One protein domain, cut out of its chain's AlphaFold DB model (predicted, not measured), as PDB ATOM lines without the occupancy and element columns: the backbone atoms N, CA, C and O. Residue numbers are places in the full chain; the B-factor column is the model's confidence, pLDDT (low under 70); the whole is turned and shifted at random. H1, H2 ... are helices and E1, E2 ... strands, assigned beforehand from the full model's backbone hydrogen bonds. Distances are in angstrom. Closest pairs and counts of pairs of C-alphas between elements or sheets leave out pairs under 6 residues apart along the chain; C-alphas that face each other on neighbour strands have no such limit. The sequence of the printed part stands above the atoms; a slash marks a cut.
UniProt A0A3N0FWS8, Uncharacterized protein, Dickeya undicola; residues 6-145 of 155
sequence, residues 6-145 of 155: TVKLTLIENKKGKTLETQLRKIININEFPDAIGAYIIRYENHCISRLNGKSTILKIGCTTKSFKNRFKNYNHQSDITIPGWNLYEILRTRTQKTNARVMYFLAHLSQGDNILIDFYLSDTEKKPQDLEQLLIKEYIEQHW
ATOM      1  N   THR A   6      38.925  47.700 -17.082       97.81
ATOM      2  CA  THR A   6      39.877  48.590 -16.409       97.81
ATOM      3  C   THR A   6      39.108  49.683 -15.687       97.81
ATOM      4  O   THR A   6      38.220  50.296 -16.275       97.81
ATOM      5  N   VAL A   7      39.450  49.935 -14.426       97.31
ATOM      6  CA  VAL A   7      38.835  50.995 -13.613       97.31
ATOM      7  C   VAL A   7      39.883  51.873 -12.968       97.31
ATOM      8  O   VAL A   7      40.968  51.413 -12.608       97.31
ATOM      9  N   LYS A   8      39.529  53.134 -12.742       96.81
ATOM     10  CA  LYS A   8      40.324  54.022 -11.903       96.81
ATOM     11  C   LYS A   8      40.114  53.671 -10.431       96.81
ATOM     12  O   LYS A   8      38.990  53.654  -9.934       96.81
ATOM     13  N   LEU A   9      41.202  53.423  -9.708       95.94
ATOM     14  CA  LEU A   9      41.176  53.239  -8.264       95.94
ATOM     15  C   LEU A   9      41.070  54.610  -7.597       95.94
ATOM     16  O   LEU A   9      41.984  55.428  -7.672       95.94
ATOM     17  N   THR A  10      39.968  54.839  -6.890       95.25
ATOM     18  CA  THR A  10      39.778  56.043  -6.073       95.25
ATOM     19  C   THR A  10      39.636  55.687  -4.602       95.25
ATOM     20  O   THR A  10      38.908  54.750  -4.255       95.25
ATOM     21  N   LEU A  11      40.274  56.472  -3.738       94.94
ATOM     22  CA  LEU A  11      40.014  56.441  -2.306       94.94
ATOM     23  C   LEU A  11      38.899  57.432  -1.950       94.94
ATOM     24  O   LEU A  11      38.908  58.576  -2.395       94.94
ATOM     25  N   ILE A  12      37.954  56.995  -1.124       95.25
ATOM     26  CA  ILE A  12      36.840  57.803  -0.617       95.25
ATOM     27  C   ILE A  12      36.827  57.785   0.909       95.25
ATOM     28  O   ILE A  12      37.418  56.911   1.541       95.25
ATOM     29  N   GLU A  13      36.142  58.747   1.517       93.88
ATOM     30  CA  GLU A  13      35.931  58.772   2.966       93.88
ATOM     31  C   GLU A  13      35.051  57.622   3.437       93.88
ATOM     32  O   GLU A  13      34.050  57.269   2.805       93.88
ATOM     33  N   ASN A  14      35.377  57.080   4.607       94.38
ATOM     34  CA  ASN A  14      34.578  56.055   5.253       94.38
ATOM     35  C   ASN A  14      33.373  56.661   5.994       94.38
ATOM     36  O   ASN A  14      33.241  56.550   7.211       94.38
ATOM     37  N   LYS A  15      32.439  57.268   5.251       91.25
ATOM     38  CA  LYS A  15      31.249  57.950   5.807       91.25
ATOM     39  C   LYS A  15      30.361  57.066   6.696       91.25
ATOM     40  O   LYS A  15      29.564  57.579   7.467       91.25
ATOM     41  N   LYS A  16      30.496  55.738   6.602       89.69
ATOM     42  CA  LYS A  16      29.775  54.761   7.438       89.69
ATOM     43  C   LYS A  16      30.466  54.479   8.784       89.69
ATOM     44  O   LYS A  16      30.001  53.627   9.538       89.69
ATOM     45  N   GLY A  17      31.586  55.141   9.078       89.50
ATOM     46  CA  GLY A  17      32.301  55.020  10.345       89.50
ATOM     47  C   GLY A  17      31.472  55.501  11.539       89.50
ATOM     48  O   GLY A  17      30.773  56.508  11.450       89.50
ATOM     49  N   LYS A  18      31.571  54.789  12.670       92.44
ATOM     50  CA  LYS A  18      30.842  55.124  13.908       92.44
ATOM     51  C   LYS A  18      31.449  56.298  14.684       92.44
ATOM     52  O   LYS A  18      30.747  56.925  15.467       92.44
ATOM     53  N   THR A  19      32.740  56.572  14.496       93.12
ATOM     54  CA  THR A  19      33.466  57.670  15.153       93.12
ATOM     55  C   THR A  19      34.045  58.621  14.116       93.12
ATOM     56  O   THR A  19      34.294  58.201  12.984       93.12
ATOM     57  N   LEU A  20      34.321  59.872  14.509       89.62
ATOM     58  CA  LEU A  20      34.984  60.856  13.646       89.62
ATOM     59  C   LEU A  20      36.314  60.313  13.107       89.62
ATOM     60  O   LEU A  20      36.554  60.341  11.906       89.62
ATOM     61  N   GLU A  21      37.128  59.711  13.976       88.62
ATOM     62  CA  GLU A  21      38.383  59.065  13.579       88.62
ATOM     63  C   GLU A  21      38.160  57.980  12.511       88.62
ATOM     64  O   GLU A  21      38.883  57.909  11.521       88.62
ATOM     65  N   THR A  22      37.116  57.158  12.661       90.50
ATOM     66  CA  THR A  22      36.791  56.116  11.677       90.50
ATOM     67  C   THR A  22      36.288  56.704  10.359       90.50
ATOM     68  O   THR A  22      36.523  56.099   9.314       90.50
ATOM     69  N   GLN A  23      35.608  57.853  10.394       92.88
ATOM     70  CA  GLN A  23      35.112  58.558   9.207       92.88
ATOM     71  C   GLN A  23      36.230  59.241   8.415       92.88
ATOM     72  O   GLN A  23      36.158  59.288   7.188       92.88
ATOM     73  N   LEU A  24      37.285  59.698   9.099       91.75
ATOM     74  CA  LEU A  24      38.475  60.284   8.475       91.75
ATOM     75  C   LEU A  24      39.306  59.263   7.683       91.75
ATOM     76  O   LEU A  24      40.049  59.645   6.778       91.75
ATOM     77  N   ARG A  25      39.166  57.965   7.982       94.25
ATOM     78  CA  ARG A  25      39.831  56.890   7.235       94.25
ATOM     79  C   ARG A  25      39.380  56.891   5.779       94.25
ATOM     80  O   ARG A  25      38.196  57.048   5.471       94.25
ATOM     81  N   LYS A  26      40.323  56.635   4.881       95.62
ATOM     82  CA  LYS A  26      40.067  56.447   3.459       95.62
ATOM     83  C   LYS A  26      39.925  54.959   3.132       95.62
ATOM     84  O   LYS A  26      40.613  54.103   3.687       95.62
ATOM     85  N   ILE A  27      39.010  54.647   2.224       96.81
ATOM     86  CA  ILE A  27      38.732  53.294   1.733       96.81
ATOM     87  C   ILE A  27      38.726  53.294   0.208       96.81
ATOM     88  O   ILE A  27      38.358  54.284  -0.417       96.81
ATOM     89  N   ILE A  28      39.092  52.173  -0.400       97.19
ATOM     90  CA  ILE A  28      38.951  51.955  -1.838       97.19
ATOM     91  C   ILE A  28      37.460  51.940  -2.177       97.19
ATOM     92  O   ILE A  28      36.692  51.169  -1.587       97.19
ATOM     93  N   ASN A  29      37.058  52.777  -3.132       96.94
ATOM     94  CA  ASN A  29      35.732  52.728  -3.730       96.94
ATOM     95  C   ASN A  29      35.623  51.489  -4.627       96.94
ATOM     96  O   ASN A  29      36.337  51.376  -5.617       96.94
ATOM     97  N   ILE A  30      34.735  50.563  -4.270       96.44
ATOM     98  CA  ILE A  30      34.571  49.270  -4.956       96.44
ATOM     99  C   ILE A  30      33.252  49.166  -5.733       96.44
ATOM    100  O   ILE A  30      32.882  48.072  -6.160       96.44
ATOM    101  N   ASN A  31      32.504  50.264  -5.872       95.12
ATOM    102  CA  ASN A  31      31.160  50.237  -6.459       95.12
ATOM    103  C   ASN A  31      31.168  49.728  -7.907       95.12
ATOM    104  O   ASN A  31      30.307  48.930  -8.273       95.12
ATOM    105  N   GLU A  32      32.177  50.133  -8.677       94.50
ATOM    106  CA  GLU A  32      32.351  49.778 -10.090       94.50
ATOM    107  C   GLU A  32      33.052  48.429 -10.293       94.50
ATOM    108  O   GLU A  32      33.200  47.969 -11.418       94.50
ATOM    109  N   PHE A  33      33.517  47.770  -9.225       96.31
ATOM    110  CA  PHE A  33      34.338  46.573  -9.397       96.31
ATOM    111  C   PHE A  33      33.448  45.388  -9.776       96.31
ATOM    112  O   PHE A  33      32.377  45.231  -9.191       96.31
ATOM    113  N   PRO A  34      33.869  44.517 -10.702       95.06
ATOM    114  CA  PRO A  34      33.070  43.363 -11.086       95.06
ATOM    115  C   PRO A  34      32.920  42.382  -9.916       95.06
ATOM    116  O   PRO A  34      33.867  42.125  -9.165       95.06
ATOM    117  N   ASP A  35      31.732  41.798  -9.759       95.88
ATOM    118  CA  ASP A  35      31.507  40.711  -8.797       95.88
ATOM    119  C   ASP A  35      31.838  39.357  -9.438       95.88
ATOM    120  O   ASP A  35      30.987  38.500  -9.641       95.88
ATOM    121  N   ALA A  36      33.103  39.214  -9.832       96.19
ATOM    122  CA  ALA A  36      33.630  38.054 -10.541       96.19
ATOM    123  C   ALA A  36      34.976  37.618  -9.952       96.19
ATOM    124  O   ALA A  36      35.611  38.365  -9.201       96.19
ATOM    125  N   ILE A  37      35.407  36.406 -10.293       97.44
ATOM    126  CA  ILE A  37      36.700  35.837  -9.901       97.44
ATOM    127  C   ILE A  37      37.738  36.007 -11.013       97.44
ATOM    128  O   ILE A  37      37.390  36.147 -12.185       97.44
ATOM    129  N   GLY A  38      39.019  35.970 -10.651       98.00
ATOM    130  CA  GLY A  38      40.109  36.094 -11.616       98.00
ATOM    131  C   GLY A  38      41.348  36.777 -11.054       98.00
ATOM    132  O   GLY A  38      41.559  36.811  -9.837       98.00
ATOM    133  N   ALA A  39      42.167  37.317 -11.950       98.38
ATOM    134  CA  ALA A  39      43.376  38.063 -11.626       98.38
ATOM    135  C   ALA A  39      43.190  39.567 -11.854       98.38
ATOM    136  O   ALA A  39      42.291  40.008 -12.567       98.38
ATOM    137  N   TYR A  40      44.024  40.370 -11.210       98.50
ATOM    138  CA  TYR A  40      44.030  41.815 -11.352       98.50
ATOM    139  C   TYR A  40      45.447  42.372 -11.288       98.50
ATOM    140  O   TYR A  40      46.330  41.803 -10.639       98.50
ATOM    141  N   ILE A  41      45.632  43.528 -11.915       98.62
ATOM    142  CA  ILE A  41      46.858  44.317 -11.858       98.62
ATOM    143  C   ILE A  41      46.510  45.689 -11.293       98.62
ATOM    144  O   ILE A  41      45.604  46.339 -11.794       98.62
ATOM    145  N   ILE A  42      47.223  46.132 -10.259       98.19
ATOM    146  CA  ILE A  42      47.221  47.524  -9.796       98.19
ATOM    147  C   ILE A  42      48.442  48.191 -10.421       98.19
ATOM    148  O   ILE A  42      49.562  47.704 -10.231       98.19
ATOM    149  N   ARG A  43      48.247  49.293 -11.142       97.44
ATOM    150  CA  ARG A  43      49.325  50.017 -11.823       97.44
ATOM    151  C   ARG A  43      49.071  51.516 -11.863       97.44
ATOM    152  O   ARG A  43      47.936  51.962 -11.727       97.44
ATOM    153  N   TYR A  44      50.131  52.269 -12.092       97.31
ATOM    154  CA  TYR A  44      50.029  53.644 -12.552       97.31
ATOM    155  C   TYR A  44      49.425  53.711 -13.960       97.31
ATOM    156  O   TYR A  44      49.572  52.783 -14.768       97.31
ATOM    157  N   GLU A  45      48.732  54.806 -14.252       96.12
ATOM    158  CA  GLU A  45      48.250  55.094 -15.598       96.12
ATOM    159  C   GLU A  45      49.428  55.414 -16.519       96.12
ATOM    160  O   GLU A  45      49.560  54.778 -17.564       96.12
ATOM    161  N   ASN A  46      50.320  56.313 -16.088       95.44
ATOM    162  CA  ASN A  46      51.426  56.816 -16.905       95.44
ATOM    163  C   ASN A  46      52.788  56.739 -16.206       95.44
ATOM    164  O   ASN A  46      53.824  56.644 -16.866       95.44
ATOM    165  N   HIS A  47      52.823  56.809 -14.875       94.19
ATOM    166  CA  HIS A  47      54.065  56.878 -14.125       94.19
ATOM    167  C   HIS A  47      54.818  55.544 -14.153       94.19
ATOM    168  O   HIS A  47      54.382  54.526 -13.615       94.19
ATOM    169  N   CYS A  48      56.007  55.570 -14.746       94.19
ATOM    170  CA  CYS A  48      56.897  54.423 -14.822       94.19
ATOM    171  C   CYS A  48      57.885  54.405 -13.652       94.19
ATOM    172  O   CYS A  48      58.646  55.350 -13.448       94.19
ATOM    173  N   ILE A  49      57.937  53.279 -12.947       93.06
ATOM    174  CA  ILE A  49      58.859  53.016 -11.844       93.06
ATOM    175  C   ILE A  49      60.074  52.268 -12.398       93.06
ATOM    176  O   ILE A  49      59.916  51.305 -13.153       93.06
ATOM    177  N   SER A  50      61.282  52.683 -12.020       96.19
ATOM    178  CA  SER A  50      62.508  51.952 -12.360       96.19
ATOM    179  C   SER A  50      62.511  50.545 -11.755       96.19
ATOM    180  O   SER A  50      62.057  50.345 -10.625       96.19
ATOM    181  N   ARG A  51      63.037  49.586 -12.519       95.69
ATOM    182  CA  ARG A  51      63.174  48.172 -12.145       95.69
ATOM    183  C   ARG A  51      64.617  47.706 -12.286       95.69
ATOM    184  O   ARG A  51      65.433  48.438 -12.844       95.69
ATOM    185  N   LEU A  52      64.914  46.493 -11.814       95.19
ATOM    186  CA  LEU A  52      66.201  45.836 -12.068       95.19
ATOM    187  C   LEU A  52      66.501  45.781 -13.570       95.19
ATOM    188  O   LEU A  52      67.618  46.090 -13.977       95.19
ATOM    189  N   ASN A  53      65.488  45.466 -14.383       97.19
ATOM    190  CA  ASN A  53      65.544  45.616 -15.831       97.19
ATOM    191  C   ASN A  53      64.391  46.493 -16.356       97.19
ATOM    192  O   ASN A  53      63.206  46.182 -16.195       97.19
ATOM    193  N   GLY A  54      64.739  47.604 -17.008       96.81
ATOM    194  CA  GLY A  54      63.781  48.525 -17.625       96.81
ATOM    195  C   GLY A  54      62.948  49.346 -16.631       96.81
ATOM    196  O   GLY A  54      63.420  49.783 -15.579       96.81
ATOM    197  N   LYS A  55      61.696  49.625 -17.006       97.44
ATOM    198  CA  LYS A  55      60.729  50.388 -16.203       97.44
ATOM    199  C   LYS A  55      59.349  49.747 -16.297       97.44
ATOM    200  O   LYS A  55      59.037  49.130 -17.309       97.44
ATOM    201  N   SER A  56      58.515  49.927 -15.275       97.06
ATOM    202  CA  SER A  56      57.149  49.395 -15.252       97.06
ATOM    203  C   SER A  56      56.185  50.308 -14.502       97.06
ATOM    204  O   SER A  56      56.541  50.879 -13.472       97.06
ATOM    205  N   THR A  57      54.944  50.404 -14.973       97.12
ATOM    206  CA  THR A  57      53.850  51.073 -14.250       97.12
ATOM    207  C   THR A  57      53.218  50.169 -13.186       97.12
ATOM    208  O   THR A  57      52.483  50.641 -12.319       97.12
ATOM    209  N   ILE A  58      53.491  48.860 -13.223       97.62
ATOM    210  CA  ILE A  58      52.811  47.862 -12.392       97.62
ATOM    211  C   ILE A  58      53.318  47.905 -10.946       97.62
ATOM    212  O   ILE A  58      54.522  47.915 -10.675       97.62
ATOM    213  N   LEU A  59      52.367  47.888 -10.011       95.94
ATOM    214  CA  LEU A  59      52.581  47.927  -8.565       95.94
ATOM    215  C   LEU A  59      52.298  46.576  -7.906       95.94
ATOM    216  O   LEU A  59      53.071  46.122  -7.064       95.94
ATOM    217  N   LYS A  60      51.185  45.936  -8.277       97.06
ATOM    218  CA  LYS A  60      50.725  44.653  -7.728       97.06
ATOM    219  C   LYS A  60      50.081  43.825  -8.830       97.06
ATOM    220  O   LYS A  60      49.253  44.345  -9.563       97.06
ATOM    221  N   ILE A  61      50.350  42.530  -8.848       98.12
ATOM    222  CA  ILE A  61      49.574  41.523  -9.584       98.12
ATOM    223  C   ILE A  61      48.982  40.570  -8.553       98.12
ATOM    224  O   ILE A  61      49.714  40.134  -7.671       98.12
ATOM    225  N   GLY A  62      47.685  40.286  -8.573       97.19
ATOM    226  CA  GLY A  62      47.052  39.388  -7.602       97.19
ATOM    227  C   GLY A  62      45.867  38.625  -8.176       97.19
ATOM    228  O   GLY A  62      45.346  39.011  -9.213       97.19
ATOM    229  N   CYS A  63      45.377  37.603  -7.472       97.56
ATOM    230  CA  CYS A  63      44.101  36.963  -7.804       97.56
ATOM    231  C   CYS A  63      43.070  36.968  -6.666       97.56
ATOM    232  O   CYS A  63      43.323  37.395  -5.529       97.56
ATOM    233  N   THR A  64      41.859  36.520  -7.002       97.38
ATOM    234  CA  THR A  64      40.764  36.233  -6.076       97.38
ATOM    235  C   THR A  64      39.902  35.081  -6.589       97.38
ATOM    236  O   THR A  64      39.537  35.035  -7.761       97.38
ATOM    237  N   THR A  65      39.534  34.172  -5.685       96.69
ATOM    238  CA  THR A  65      38.590  33.065  -5.927       96.69
ATOM    239  C   THR A  65      37.196  33.333  -5.360       96.69
ATOM    240  O   THR A  65      36.321  32.485  -5.476       96.69
ATOM    241  N   LYS A  66      36.983  34.486  -4.706       95.81
ATOM    242  CA  LYS A  66      35.678  34.877  -4.140       95.81
ATOM    243  C   LYS A  66      34.980  35.900  -5.028       95.81
ATOM    244  O   LYS A  66      34.004  35.580  -5.681       95.81
ATOM    245  N   SER A  67      35.511  37.116  -5.056       97.06
ATOM    246  CA  SER A  67      35.226  38.115  -6.087       97.06
ATOM    247  C   SER A  67      36.224  39.267  -5.994       97.06
ATOM    248  O   SER A  67      36.929  39.392  -4.977       97.06
ATOM    249  N   PHE A  68      36.313  40.117  -7.020       98.00
ATOM    250  CA  PHE A  68      37.125  41.334  -6.955       98.00
ATOM    251  C   PHE A  68      36.600  42.286  -5.882       98.00
ATOM    252  O   PHE A  68      37.379  42.699  -5.021       98.00
ATOM    253  N   LYS A  69      35.282  42.537  -5.822       97.19
ATOM    254  CA  LYS A  69      34.676  43.334  -4.736       97.19
ATOM    255  C   LYS A  69      35.117  42.848  -3.356       97.19
ATOM    256  O   LYS A  69      35.571  43.647  -2.536       97.19
ATOM    257  N   ASN A  70      35.065  41.538  -3.106       97.12
ATOM    258  CA  ASN A  70      35.477  40.984  -1.819       97.12
ATOM    259  C   ASN A  70      36.991  41.126  -1.567       97.12
ATOM    260  O   ASN A  70      37.410  41.433  -0.449       97.12
ATOM    261  N   ARG A  71      37.833  40.951  -2.595       97.38
ATOM    262  CA  ARG A  71      39.292  41.110  -2.459       97.38
ATOM    263  C   ARG A  71      39.678  42.528  -2.057       97.38
ATOM    264  O   ARG A  71      40.536  42.684  -1.189       97.38
ATOM    265  N   PHE A  72      39.042  43.530  -2.655       97.31
ATOM    266  CA  PHE A  72      39.315  44.933  -2.358       97.31
ATOM    267  C   PHE A  72      38.618  45.418  -1.084       97.31
ATOM    268  O   PHE A  72      39.185  46.218  -0.343       97.31
ATOM    269  N   LYS A  73      37.477  44.825  -0.714       96.56
ATOM    270  CA  LYS A  73      36.916  44.973   0.635       96.56
ATOM    271  C   LYS A  73      37.890  44.484   1.716       96.56
ATOM    272  O   LYS A  73      38.031  45.142   2.741       96.56
ATOM    273  N   ASN A  74      38.626  43.397   1.468       95.81
ATOM    274  CA  ASN A  74      39.662  42.934   2.398       95.81
ATOM    275  C   ASN A  74      40.838  43.913   2.524       95.81
ATOM    276  O   ASN A  74      41.425  43.996   3.600       95.81
ATOM    277  N   TYR A  75      41.180  44.663   1.469       96.69
ATOM    278  CA  TYR A  75      42.137  45.767   1.598       96.69
ATOM    279  C   TYR A  75      41.596  46.840   2.551       96.69
ATOM    280  O   TYR A  75      42.293  47.220   3.488       96.69
ATOM    281  N   ASN A  76      40.320  47.216   2.423       96.50
ATOM    282  CA  ASN A  76      39.675  48.218   3.281       96.50
ATOM    283  C   ASN A  76      39.641  47.861   4.782       96.50
ATOM    284  O   ASN A  76      39.468  48.755   5.612       96.50
ATOM    285  N   HIS A  77      39.862  46.597   5.166       94.50
ATOM    286  CA  HIS A  77      40.047  46.216   6.576       94.50
ATOM    287  C   HIS A  77      41.330  46.790   7.201       94.50
ATOM    288  O   HIS A  77      41.481  46.733   8.415       94.50
ATOM    289  N   GLN A  78      42.246  47.330   6.392       94.50
ATOM    290  CA  GLN A  78      43.452  48.035   6.834       94.50
ATOM    291  C   GLN A  78      43.317  49.559   6.667       94.50
ATOM    292  O   GLN A  78      44.312  50.255   6.525       94.50
ATOM    293  N   SER A  79      42.095  50.097   6.617       93.69
ATOM    294  CA  SER A  79      41.845  51.530   6.377       93.69
ATOM    295  C   SER A  79      42.308  52.454   7.505       93.69
ATOM    296  O   SER A  79      42.459  53.652   7.296       93.69
ATOM    297  N   ASP A  80      42.572  51.929   8.698       91.31
ATOM    298  CA  ASP A  80      43.101  52.696   9.827       91.31
ATOM    299  C   ASP A  80      44.471  53.329   9.538       91.31
ATOM    300  O   ASP A  80      44.746  54.434   9.999       91.31
ATOM    301  N   ILE A  81      45.280  52.700   8.680       91.94
ATOM    302  CA  ILE A  81      46.627  53.179   8.328       91.94
ATOM    303  C   ILE A  81      46.631  54.275   7.252       91.94
ATOM    304  O   ILE A  81      47.694  54.723   6.825       91.94
ATOM    305  N   THR A  82      45.449  54.674   6.778       92.50
ATOM    306  CA  THR A  82      45.289  55.743   5.778       92.50
ATOM    307  C   THR A  82      45.285  57.138   6.396       92.50
ATOM    308  O   THR A  82      45.347  58.129   5.676       92.50
ATOM    309  N   ILE A  83      45.228  57.225   7.726       88.12
ATOM    310  CA  ILE A  83      45.386  58.481   8.455       88.12
ATOM    311  C   ILE A  83      46.877  58.882   8.415       88.12
ATOM    312  O   ILE A  83      47.742  58.008   8.497       88.12
ATOM    313  N   PRO A  84      47.228  60.170   8.267       83.75
ATOM    314  CA  PRO A  84      48.618  60.612   8.371       83.75
ATOM    315  C   PRO A  84      49.239  60.311   9.746       83.75
ATOM    316  O   PRO A  84      48.542  60.259  10.755       83.75
ATOM    317  N   GLY A  85      50.564  60.155   9.791       82.06
ATOM    318  CA  GLY A  85      51.321  59.983  11.042       82.06
ATOM    319  C   GLY A  85      51.697  58.541  11.389       82.06
ATOM    320  O   GLY A  85      52.454  58.319  12.330       82.06
ATOM    321  N   TRP A  86      51.241  57.555  10.615       81.94
ATOM    322  CA  TRP A  86      51.661  56.169  10.809       81.94
ATOM    323  C   TRP A  86      53.020  55.855  10.168       81.94
ATOM    324  O   TRP A  86      53.279  56.180   9.004       81.94
ATOM    325  N   ASN A  87      53.853  55.104  10.893       86.75
ATOM    326  CA  ASN A  87      55.078  54.509  10.370       86.75
ATOM    327  C   ASN A  87      54.799  53.109   9.785       86.75
ATOM    328  O   ASN A  87      54.369  52.196  10.496       86.75
ATOM    329  N   LEU A  88      55.075  52.913   8.489       87.50
ATOM    330  CA  LEU A  88      54.829  51.632   7.816       87.50
ATOM    331  C   LEU A  88      55.603  50.467   8.452       87.50
ATOM    332  O   LEU A  88      55.063  49.368   8.564       87.50
ATOM    333  N   TYR A  89      56.851  50.675   8.874       87.50
ATOM    334  CA  TYR A  89      57.660  49.616   9.478       87.50
ATOM    335  C   TYR A  89      57.015  49.090  10.767       87.50
ATOM    336  O   TYR A  89      56.882  47.878  10.944       87.50
ATOM    337  N   GLU A  90      56.532  49.986  11.625       88.75
ATOM    338  CA  GLU A  90      55.857  49.625  12.875       88.75
ATOM    339  C   GLU A  90      54.524  48.912  12.627       88.75
ATOM    340  O   GLU A  90      54.251  47.875  13.240       88.75
ATOM    341  N   ILE A  91      53.733  49.389  11.656       87.25
ATOM    342  CA  ILE A  91      52.507  48.706  11.218       87.25
ATOM    343  C   ILE A  91      52.829  47.264  10.807       87.25
ATOM    344  O   ILE A  91      52.190  46.313  11.258       87.25
ATOM    345  N   LEU A  92      53.841  47.061   9.963       89.25
ATOM    346  CA  LEU A  92      54.151  45.738   9.415       89.25
ATOM    347  C   LEU A  92      54.698  44.745  10.451       89.25
ATOM    348  O   LEU A  92      54.709  43.539  10.174       89.25
ATOM    349  N   ARG A  93      55.129  45.207  11.633       87.88
ATOM    350  CA  ARG A  93      55.511  44.331  12.754       87.88
ATOM    351  C   ARG A  93      54.307  43.698  13.441       87.88
ATOM    352  O   ARG A  93      54.422  42.575  13.918       87.88
ATOM    353  N   THR A  94      53.169  44.387  13.473       86.81
ATOM    354  CA  THR A  94      51.981  43.962  14.233       86.81
ATOM    355  C   THR A  94      50.892  43.339  13.358       86.81
ATOM    356  O   THR A  94      50.023  42.630  13.863       86.81
ATOM    357  N   ARG A  95      50.925  43.554  12.035       86.56
ATOM    358  CA  ARG A  95      49.891  43.056  11.114       86.56
ATOM    359  C   ARG A  95      50.183  41.660  10.574       86.56
ATOM    360  O   ARG A  95      51.258  41.383  10.044       86.56
ATOM    361  N   THR A  96      49.154  40.815  10.594       86.69
ATOM    362  CA  THR A  96      49.153  39.492   9.950       86.69
ATOM    363  C   THR A  96      49.007  39.607   8.428       86.69
ATOM    364  O   THR A  96      49.727  38.955   7.678       86.69
ATOM    365  N   GLN A  97      48.139  40.503   7.943       88.25
ATOM    366  CA  GLN A  97      47.894  40.733   6.513       88.25
ATOM    367  C   GLN A  97      48.796  41.836   5.933       88.25
ATOM    368  O   GLN A  97      48.326  42.881   5.479       88.25
ATOM    369  N   LYS A  98      50.113  41.600   5.931       90.94
ATOM    370  CA  LYS A  98      51.128  42.601   5.546       90.94
ATOM    371  C   LYS A  98      50.936  43.171   4.139       90.94
ATOM    372  O   LYS A  98      51.096  44.371   3.948       90.94
ATOM    373  N   THR A  99      50.558  42.351   3.159       90.94
ATOM    374  CA  THR A  99      50.290  42.821   1.788       90.94
ATOM    375  C   THR A  99      49.118  43.793   1.747       90.94
ATOM    376  O   THR A  99      49.209  44.823   1.086       90.94
ATOM    377  N   ASN A 100      48.044  43.513   2.493       93.69
ATOM    378  CA  ASN A 100      46.894  44.410   2.532       93.69
ATOM    379  C   ASN A 100      47.259  45.753   3.177       93.69
ATOM    380  O   ASN A 100      46.863  46.798   2.668       93.69
ATOM    381  N   ALA A 101      48.064  45.720   4.246       93.25
ATOM    382  CA  ALA A 101      48.566  46.926   4.891       93.25
ATOM    383  C   ALA A 101      49.476  47.739   3.952       93.25
ATOM    384  O   ALA A 101      49.305  48.944   3.824       93.25
ATOM    385  N   ARG A 102      50.396  47.099   3.218       92.31
ATOM    386  CA  ARG A 102      51.242  47.806   2.240       92.31
ATOM    387  C   ARG A 102      50.422  48.488   1.152       92.31
ATOM    388  O   ARG A 102      50.684  49.646   0.861       92.31
ATOM    389  N   VAL A 103      49.438  47.789   0.584       94.44
ATOM    390  CA  VAL A 103      48.566  48.349  -0.459       94.44
ATOM    391  C   VAL A 103      47.820  49.574   0.069       94.44
ATOM    392  O   VAL A 103      47.907  50.632  -0.539       94.44
ATOM    393  N   MET A 104      47.144  49.472   1.217       95.06
ATOM    394  CA  MET A 104      46.384  50.607   1.756       95.06
ATOM    395  C   MET A 104      47.274  51.781   2.171       95.06
ATOM    396  O   MET A 104      46.921  52.923   1.893       95.06
ATOM    397  N   TYR A 105      48.428  51.513   2.788       93.44
ATOM    398  CA  TYR A 105      49.391  52.555   3.145       93.44
ATOM    399  C   TYR A 105      49.910  53.274   1.897       93.44
ATOM    400  O   TYR A 105      49.886  54.497   1.830       93.44
ATOM    401  N   PHE A 106      50.332  52.510   0.887       92.44
ATOM    402  CA  PHE A 106      50.839  53.056  -0.366       92.44
ATOM    403  C   PHE A 106      49.795  53.922  -1.077       92.44
ATOM    404  O   PHE A 106      50.106  55.034  -1.483       92.44
ATOM    405  N   LEU A 107      48.553  53.439  -1.192       92.50
ATOM    406  CA  LEU A 107      47.483  54.171  -1.873       92.50
ATOM    407  C   LEU A 107      47.102  55.471  -1.154       92.50
ATOM    408  O   LEU A 107      46.751  56.442  -1.813       92.50
ATOM    409  N   ALA A 108      47.132  55.489   0.182       91.62
ATOM    410  CA  ALA A 108      46.740  56.662   0.962       91.62
ATOM    411  C   ALA A 108      47.827  57.739   1.035       91.62
ATOM    412  O   ALA A 108      47.503  58.919   1.130       91.62
ATOM    413  N   HIS A 109      49.093  57.329   0.968       88.62
ATOM    414  CA  HIS A 109      50.250  58.215   1.133       88.62
ATOM    415  C   HIS A 109      51.015  58.422  -0.175       88.62
ATOM    416  O   HIS A 109      52.189  58.792  -0.177       88.62
ATOM    417  N   LEU A 110      50.344  58.160  -1.296       82.00
ATOM    418  CA  LEU A 110      50.865  58.383  -2.632       82.00
ATOM    419  C   LEU A 110      51.100  59.887  -2.832       82.00
ATOM    420  O   LEU A 110      50.159  60.674  -2.842       82.00
ATOM    421  N   SER A 111      52.359  60.295  -2.986       66.88
ATOM    422  CA  SER A 111      52.715  61.701  -3.222       66.88
ATOM    423  C   SER A 111      52.637  62.109  -4.695       66.88
ATOM    424  O   SER A 111      52.756  63.289  -5.018       66.88
ATOM    425  N   GLN A 112      52.472  61.142  -5.599       67.44
ATOM    426  CA  GLN A 112      52.492  61.377  -7.037       67.44
ATOM    427  C   GLN A 112      51.097  61.724  -7.562       67.44
ATOM    428  O   GLN A 112      50.120  61.072  -7.215       67.44
ATOM    429  N   GLY A 113      51.013  62.724  -8.441       76.62
ATOM    430  CA  GLY A 113      49.760  63.170  -9.064       76.62
ATOM    431  C   GLY A 113      49.245  62.286 -10.206       76.62
ATOM    432  O   GLY A 113      48.448  62.768 -11.006       76.62
ATOM    433  N   ASP A 114      49.717  61.042 -10.326       90.75
ATOM    434  CA  ASP A 114      49.256  60.117 -11.364       90.75
ATOM    435  C   ASP A 114      48.072  59.270 -10.883       90.75
ATOM    436  O   ASP A 114      47.896  59.008  -9.689       90.75
ATOM    437  N   ASN A 115      47.256  58.821 -11.830       94.12
ATOM    438  CA  ASN A 115      46.129  57.956 -11.533       94.12
ATOM    439  C   ASN A 115      46.598  56.518 -11.297       94.12
ATOM    440  O   ASN A 115      47.512  56.019 -11.953       94.12
ATOM    441  N   ILE A 116      45.913  55.823 -10.390       96.31
ATOM    442  CA  ILE A 116      46.055  54.378 -10.222       96.31
ATOM    443  C   ILE A 116      44.904  53.696 -10.949       96.31
ATOM    444  O   ILE A 116      43.739  54.025 -10.719       96.31
ATOM    445  N   LEU A 117      45.227  52.728 -11.799       97.75
ATOM    446  CA  LEU A 117      44.270  51.886 -12.500       97.75
ATOM    447  C   LEU A 117      44.313  50.457 -11.956       97.75
ATOM    448  O   LEU A 117      45.341  49.983 -11.459       97.75
ATOM    449  N   ILE A 118      43.175  49.777 -12.058       98.38
ATOM    450  CA  ILE A 118      43.059  48.342 -11.838       98.38
ATOM    451  C   ILE A 118      42.584  47.698 -13.129       98.38
ATOM    452  O   ILE A 118      41.469  47.963 -13.578       98.38
ATOM    453  N   ASP A 119      43.410  46.816 -13.668       98.56
ATOM    454  CA  ASP A 119      43.060  45.960 -14.792       98.56
ATOM    455  C   ASP A 119      42.539  44.620 -14.245       98.56
ATOM    456  O   ASP A 119      43.206  43.992 -13.420       98.56
ATOM    457  N   PHE A 120      41.373  44.160 -14.694       98.25
ATOM    458  CA  PHE A 120      40.757  42.891 -14.298       98.25
ATOM    459  C   PHE A 120      40.814  41.865 -15.430       98.25
ATOM    460  O   PHE A 120      40.447  42.151 -16.570       98.25
ATOM    461  N   TYR A 121      41.202  40.641 -15.088       97.75
ATOM    462  CA  TYR A 121      41.275  39.484 -15.975       97.75
ATOM    463  C   TYR A 121      40.359  38.408 -15.403       97.75
ATOM    464  O   TYR A 121      40.634  37.872 -14.327       97.75
ATOM    465  N   LEU A 122      39.244  38.131 -16.080       96.25
ATOM    466  CA  LEU A 122      38.273  37.150 -15.602       96.25
ATOM    467  C   LEU A 122      38.834  35.734 -15.726       96.25
ATOM    468  O   LEU A 122      39.491  35.403 -16.709       96.25
ATOM    469  N   SER A 123      38.562  34.917 -14.714       94.12
ATOM    470  CA  SER A 123      38.779  33.475 -14.777       94.12
ATOM    471  C   SER A 123      37.580  32.791 -15.430       94.12
ATOM    472  O   SER A 123      36.442  33.238 -15.276       94.12
ATOM    473  N   ASP A 124      37.855  31.702 -16.136       89.50
ATOM    474  CA  ASP A 124      36.872  30.829 -16.768       89.50
ATOM    475  C   ASP A 124      37.170  29.355 -16.429       89.50
ATOM    476  O   ASP A 124      37.972  29.047 -15.540       89.50
ATOM    477  N   THR A 125      36.489  28.428 -17.107       82.88
ATOM    478  CA  THR A 125      36.658  26.981 -16.910       82.88
ATOM    479  C   THR A 125      38.056  26.471 -17.253       82.88
ATOM    480  O   THR A 125      38.456  25.429 -16.738       82.88
ATOM    481  N   GLU A 126      38.798  27.181 -18.102       84.75
ATOM    482  CA  GLU A 126      40.116  26.773 -18.591       84.75
ATOM    483  C   GLU A 126      41.251  27.443 -17.813       84.75
ATOM    484  O   GLU A 126      42.327  26.865 -17.660       84.75
ATOM    485  N   LYS A 127      41.019  28.652 -17.296       88.75
ATOM    486  CA  LYS A 127      42.026  29.462 -16.607       88.75
ATOM    487  C   LYS A 127      41.556  29.814 -15.211       88.75
ATOM    488  O   LYS A 127      40.769  30.749 -15.025       88.75
ATOM    489  N   LYS A 128      42.082  29.111 -14.203       95.88
ATOM    490  CA  LYS A 128      41.794  29.420 -12.796       95.88
ATOM    491  C   LYS A 128      42.443  30.755 -12.404       95.88
ATOM    492  O   LYS A 128      43.442  31.154 -13.007       95.88
ATOM    493  N   PRO A 129      41.943  31.450 -11.364       97.06
ATOM    494  CA  PRO A 129      42.502  32.737 -10.945       97.06
ATOM    495  C   PRO A 129      44.007  32.689 -10.641       97.06
ATOM    496  O   PRO A 129      44.722  33.643 -10.935       97.06
ATOM    497  N   GLN A 130      44.485  31.577 -10.073       96.19
ATOM    498  CA  GLN A 130      45.900  31.354  -9.768       96.19
ATOM    499  C   GLN A 130      46.748  31.194 -11.030       96.19
ATOM    500  O   GLN A 130      47.828  31.771 -11.094       96.19
ATOM    501  N   ASP A 131      46.247  30.473 -12.034       95.88
ATOM    502  CA  ASP A 131      46.954  30.274 -13.303       95.88
ATOM    503  C   ASP A 131      47.108  31.613 -14.041       95.88
ATOM    504  O   ASP A 131      48.171  31.920 -14.580       95.88
ATOM    505  N   LEU A 132      46.072  32.461 -13.989       96.69
ATOM    506  CA  LEU A 132      46.123  33.828 -14.512       96.69
ATOM    507  C   LEU A 132      47.146  34.698 -13.771       96.69
ATOM    508  O   LEU A 132      47.928  35.393 -14.416       96.69
ATOM    509  N   GLU A 133      47.160  34.676 -12.433       97.12
ATOM    510  CA  GLU A 133      48.162  35.415 -11.650       97.12
ATOM    511  C   GLU A 133      49.577  34.920 -11.954       97.12
ATOM    512  O   GLU A 133      50.467  35.743 -12.161       97.12
ATOM    513  N   GLN A 134      49.787  33.605 -12.034       96.06
ATOM    514  CA  GLN A 134      51.088  33.024 -12.348       96.06
ATOM    515  C   GLN A 134      51.562  33.429 -13.744       96.06
ATOM    516  O   GLN A 134      52.727  33.792 -13.901       96.06
ATOM    517  N   LEU A 135      50.674  33.414 -14.741       96.19
ATOM    518  CA  LEU A 135      50.994  33.850 -16.097       96.19
ATOM    519  C   LEU A 135      51.395  35.331 -16.130       96.19
ATOM    520  O   LEU A 135      52.450  35.662 -16.662       96.19
ATOM    521  N   LEU A 136      50.608  36.210 -15.501       97.50
ATOM    522  CA  LEU A 136      50.904  37.646 -15.428       97.50
ATOM    523  C   LEU A 136      52.211  37.939 -14.677       97.50
ATOM    524  O   LEU A 136      52.984  38.807 -15.076       97.50
ATOM    525  N   ILE A 137      52.474  37.216 -13.585       97.00
ATOM    526  CA  ILE A 137      53.725  37.343 -12.829       97.00
ATOM    527  C   ILE A 137      54.911  36.848 -13.651       97.00
ATOM    528  O   ILE A 137      55.957  37.492 -13.634       97.00
ATOM    529  N   LYS A 138      54.761  35.737 -14.378       97.00
ATOM    530  CA  LYS A 138      55.803  35.216 -15.262       97.00
ATOM    531  C   LYS A 138      56.154  36.233 -16.349       97.00
ATOM    532  O   LYS A 138      57.324  36.580 -16.464       97.00
ATOM    533  N   GLU A 139      55.154  36.770 -17.055       96.81
ATOM    534  CA  GLU A 139      55.345  37.824 -18.067       96.81
ATOM    535  C   GLU A 139      56.087  39.039 -17.476       96.81
ATOM    536  O   GLU A 139      57.008  39.575 -18.092       96.81
ATOM    537  N   TYR A 140      55.733  39.451 -16.254       97.12
ATOM    538  CA  TYR A 140      56.395  40.556 -15.561       97.12
ATOM    539  C   TYR A 140      57.859  40.247 -15.199       97.12
ATOM    540  O   TYR A 140      58.742  41.072 -15.439       97.12
ATOM    541  N   ILE A 141      58.136  39.073 -14.620       96.69
ATOM    542  CA  ILE A 141      59.490  38.674 -14.200       96.69
ATOM    543  C   ILE A 141      60.411  38.528 -15.412       96.69
ATOM    544  O   ILE A 141      61.559  38.958 -15.348       96.69
ATOM    545  N   GLU A 142      59.928  37.963 -16.518       97.38
ATOM    546  CA  GLU A 142      60.721  37.815 -17.746       97.38
ATOM    547  C   GLU A 142      61.202  39.172 -18.285       97.38
ATOM    548  O   GLU A 142      62.313  39.274 -18.805       97.38
ATOM    549  N   GLN A 143      60.407  40.230 -18.096       96.88
ATOM    550  CA  GLN A 143      60.739  41.583 -18.544       96.88
ATOM    551  C   GLN A 143      61.591  42.364 -17.537       96.88
ATOM    552  O   GLN A 143      62.459  43.134 -17.944       96.88
ATOM    553  N   HIS A 144      61.349  42.192 -16.236       97.12
ATOM    554  CA  HIS A 144      61.889  43.086 -15.204       97.12
ATOM    555  C   HIS A 144      62.865  42.430 -14.226       97.12
ATOM    556  O   HIS A 144      63.507  43.143 -13.457       97.12
ATOM    557  N   TRP A 145      62.985  41.101 -14.262       95.62
ATOM    558  CA  TRP A 145      63.854  40.267 -13.417       95.62
ATOM    559  C   TRP A 145      63.589  40.374 -11.909       95.62
ATOM    560  O   TRP A 145      64.415  39.992 -11.085       95.62
TER     561      TRP A 145
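AT A GLANCE: This is residues 6 to 145 of the 155 residues of an uncharacterized protein of Dickeya undicola (UniProt A0A3N0FWS8). A twisted sheet of four strands has the long helix H6 packed along one face, with H2 over part of the opposite face. H2, H3 and H4 gather round H5, which only grazes this sheet; H2, H3 and H5 each come close to E3 of a small second sheet of E2 and E3, and the short H1 is the element farthest from the mean of the C-alphas. The printed part has 140 residues, with six named helices and six named strands in the order E1 E2 H1 E3 E4 E5 H2 H3 H4 H5 E6 H6; the larger sheet runs E1 E6 E4 E5, all antiparallel. The class is mixed, helices and strands, and the whole is compact, with a radius of gyration of the C-alphas of 15.7 A and spans of 46 by 35 by 29 A.

HOW THE PARTS SIT: Start at E1, residues 6 to 8, an edge strand whose antiparallel neighbour is E6, residues 116 to 122; N 7 and O 118 are 2.9 A apart. Next to E6 find E4, residues 38 to 44, antiparallel, with N 41 and O 119 at 2.9 A. E4 forms a hairpin with the other edge strand, E5, residues 58 to 64, where N 40 and O 62 are 2.8 A apart. H6, residues 129 to 144, is on this sheet at a height of 9.1 A, over E4 and E5, along the strands; its closest C-alphas to E4 are those of Pro 129 and Gly 38, 4.2 A. On the opposite face, H2, residues 68 to 76, has a height of 10.6 A and runs slantwise over E5, at 57 degrees on the local plane. The hub is H5, residues 98 to 108, which only grazes the sheet. It touches H2 about perpendicular at 82 degrees, closest at C-alphas 100 and 75, 5.0 A. It touches H3, residues 79 to 82, closest at C-alphas 108 and 82, 5.1 A. With H4, residues 88 to 94, it forms a helical hairpin at a shallow tilt of 32 degrees, opposite ways, closest at C-alphas 98 and 92, 5.8 A. E1 runs on into E2, residues 11 to 13, at 46 degrees; E2 is antiparallel to E3, residues 26 to 28, with N 12 and O 27 at 2.8 A. H1, residues 20 to 24, is close to H3 but not clearly touching, closest at C-alphas 22 and 80, 7.4 A. Every O i to N i+4 pair is within hydrogen-bond range in H1, H2, H5 and H6, against 2 of 3 in H4; H3 is too short for such a pair.

IN THESE COORDINATES: Find C-alpha 6 at (39.877, 48.590, -16.409), where E1 begins. E4 runs 20.2 A from C-alpha 38 at (40.109, 36.094, -11.616); E5 measures 17.9 A, H2 12.6 A, H5 15.4 A and E6 19.7 A. H6 covers 22.4 A and ends at C-alpha 144, (61.889, 43.086, -15.204).

THE WHOLE: The two C-alphas farthest apart are those of Leu 20 and Glu 126, 47.2 A. The printed part has no cut. The one long link, residues 45 to 57, joins E4 to E5; in it residues 49 to 50 pair antiparallel with residues 55 to 56. The mean pLDDT of the printed part is 93.6, and residues 111 to 112 are under 70.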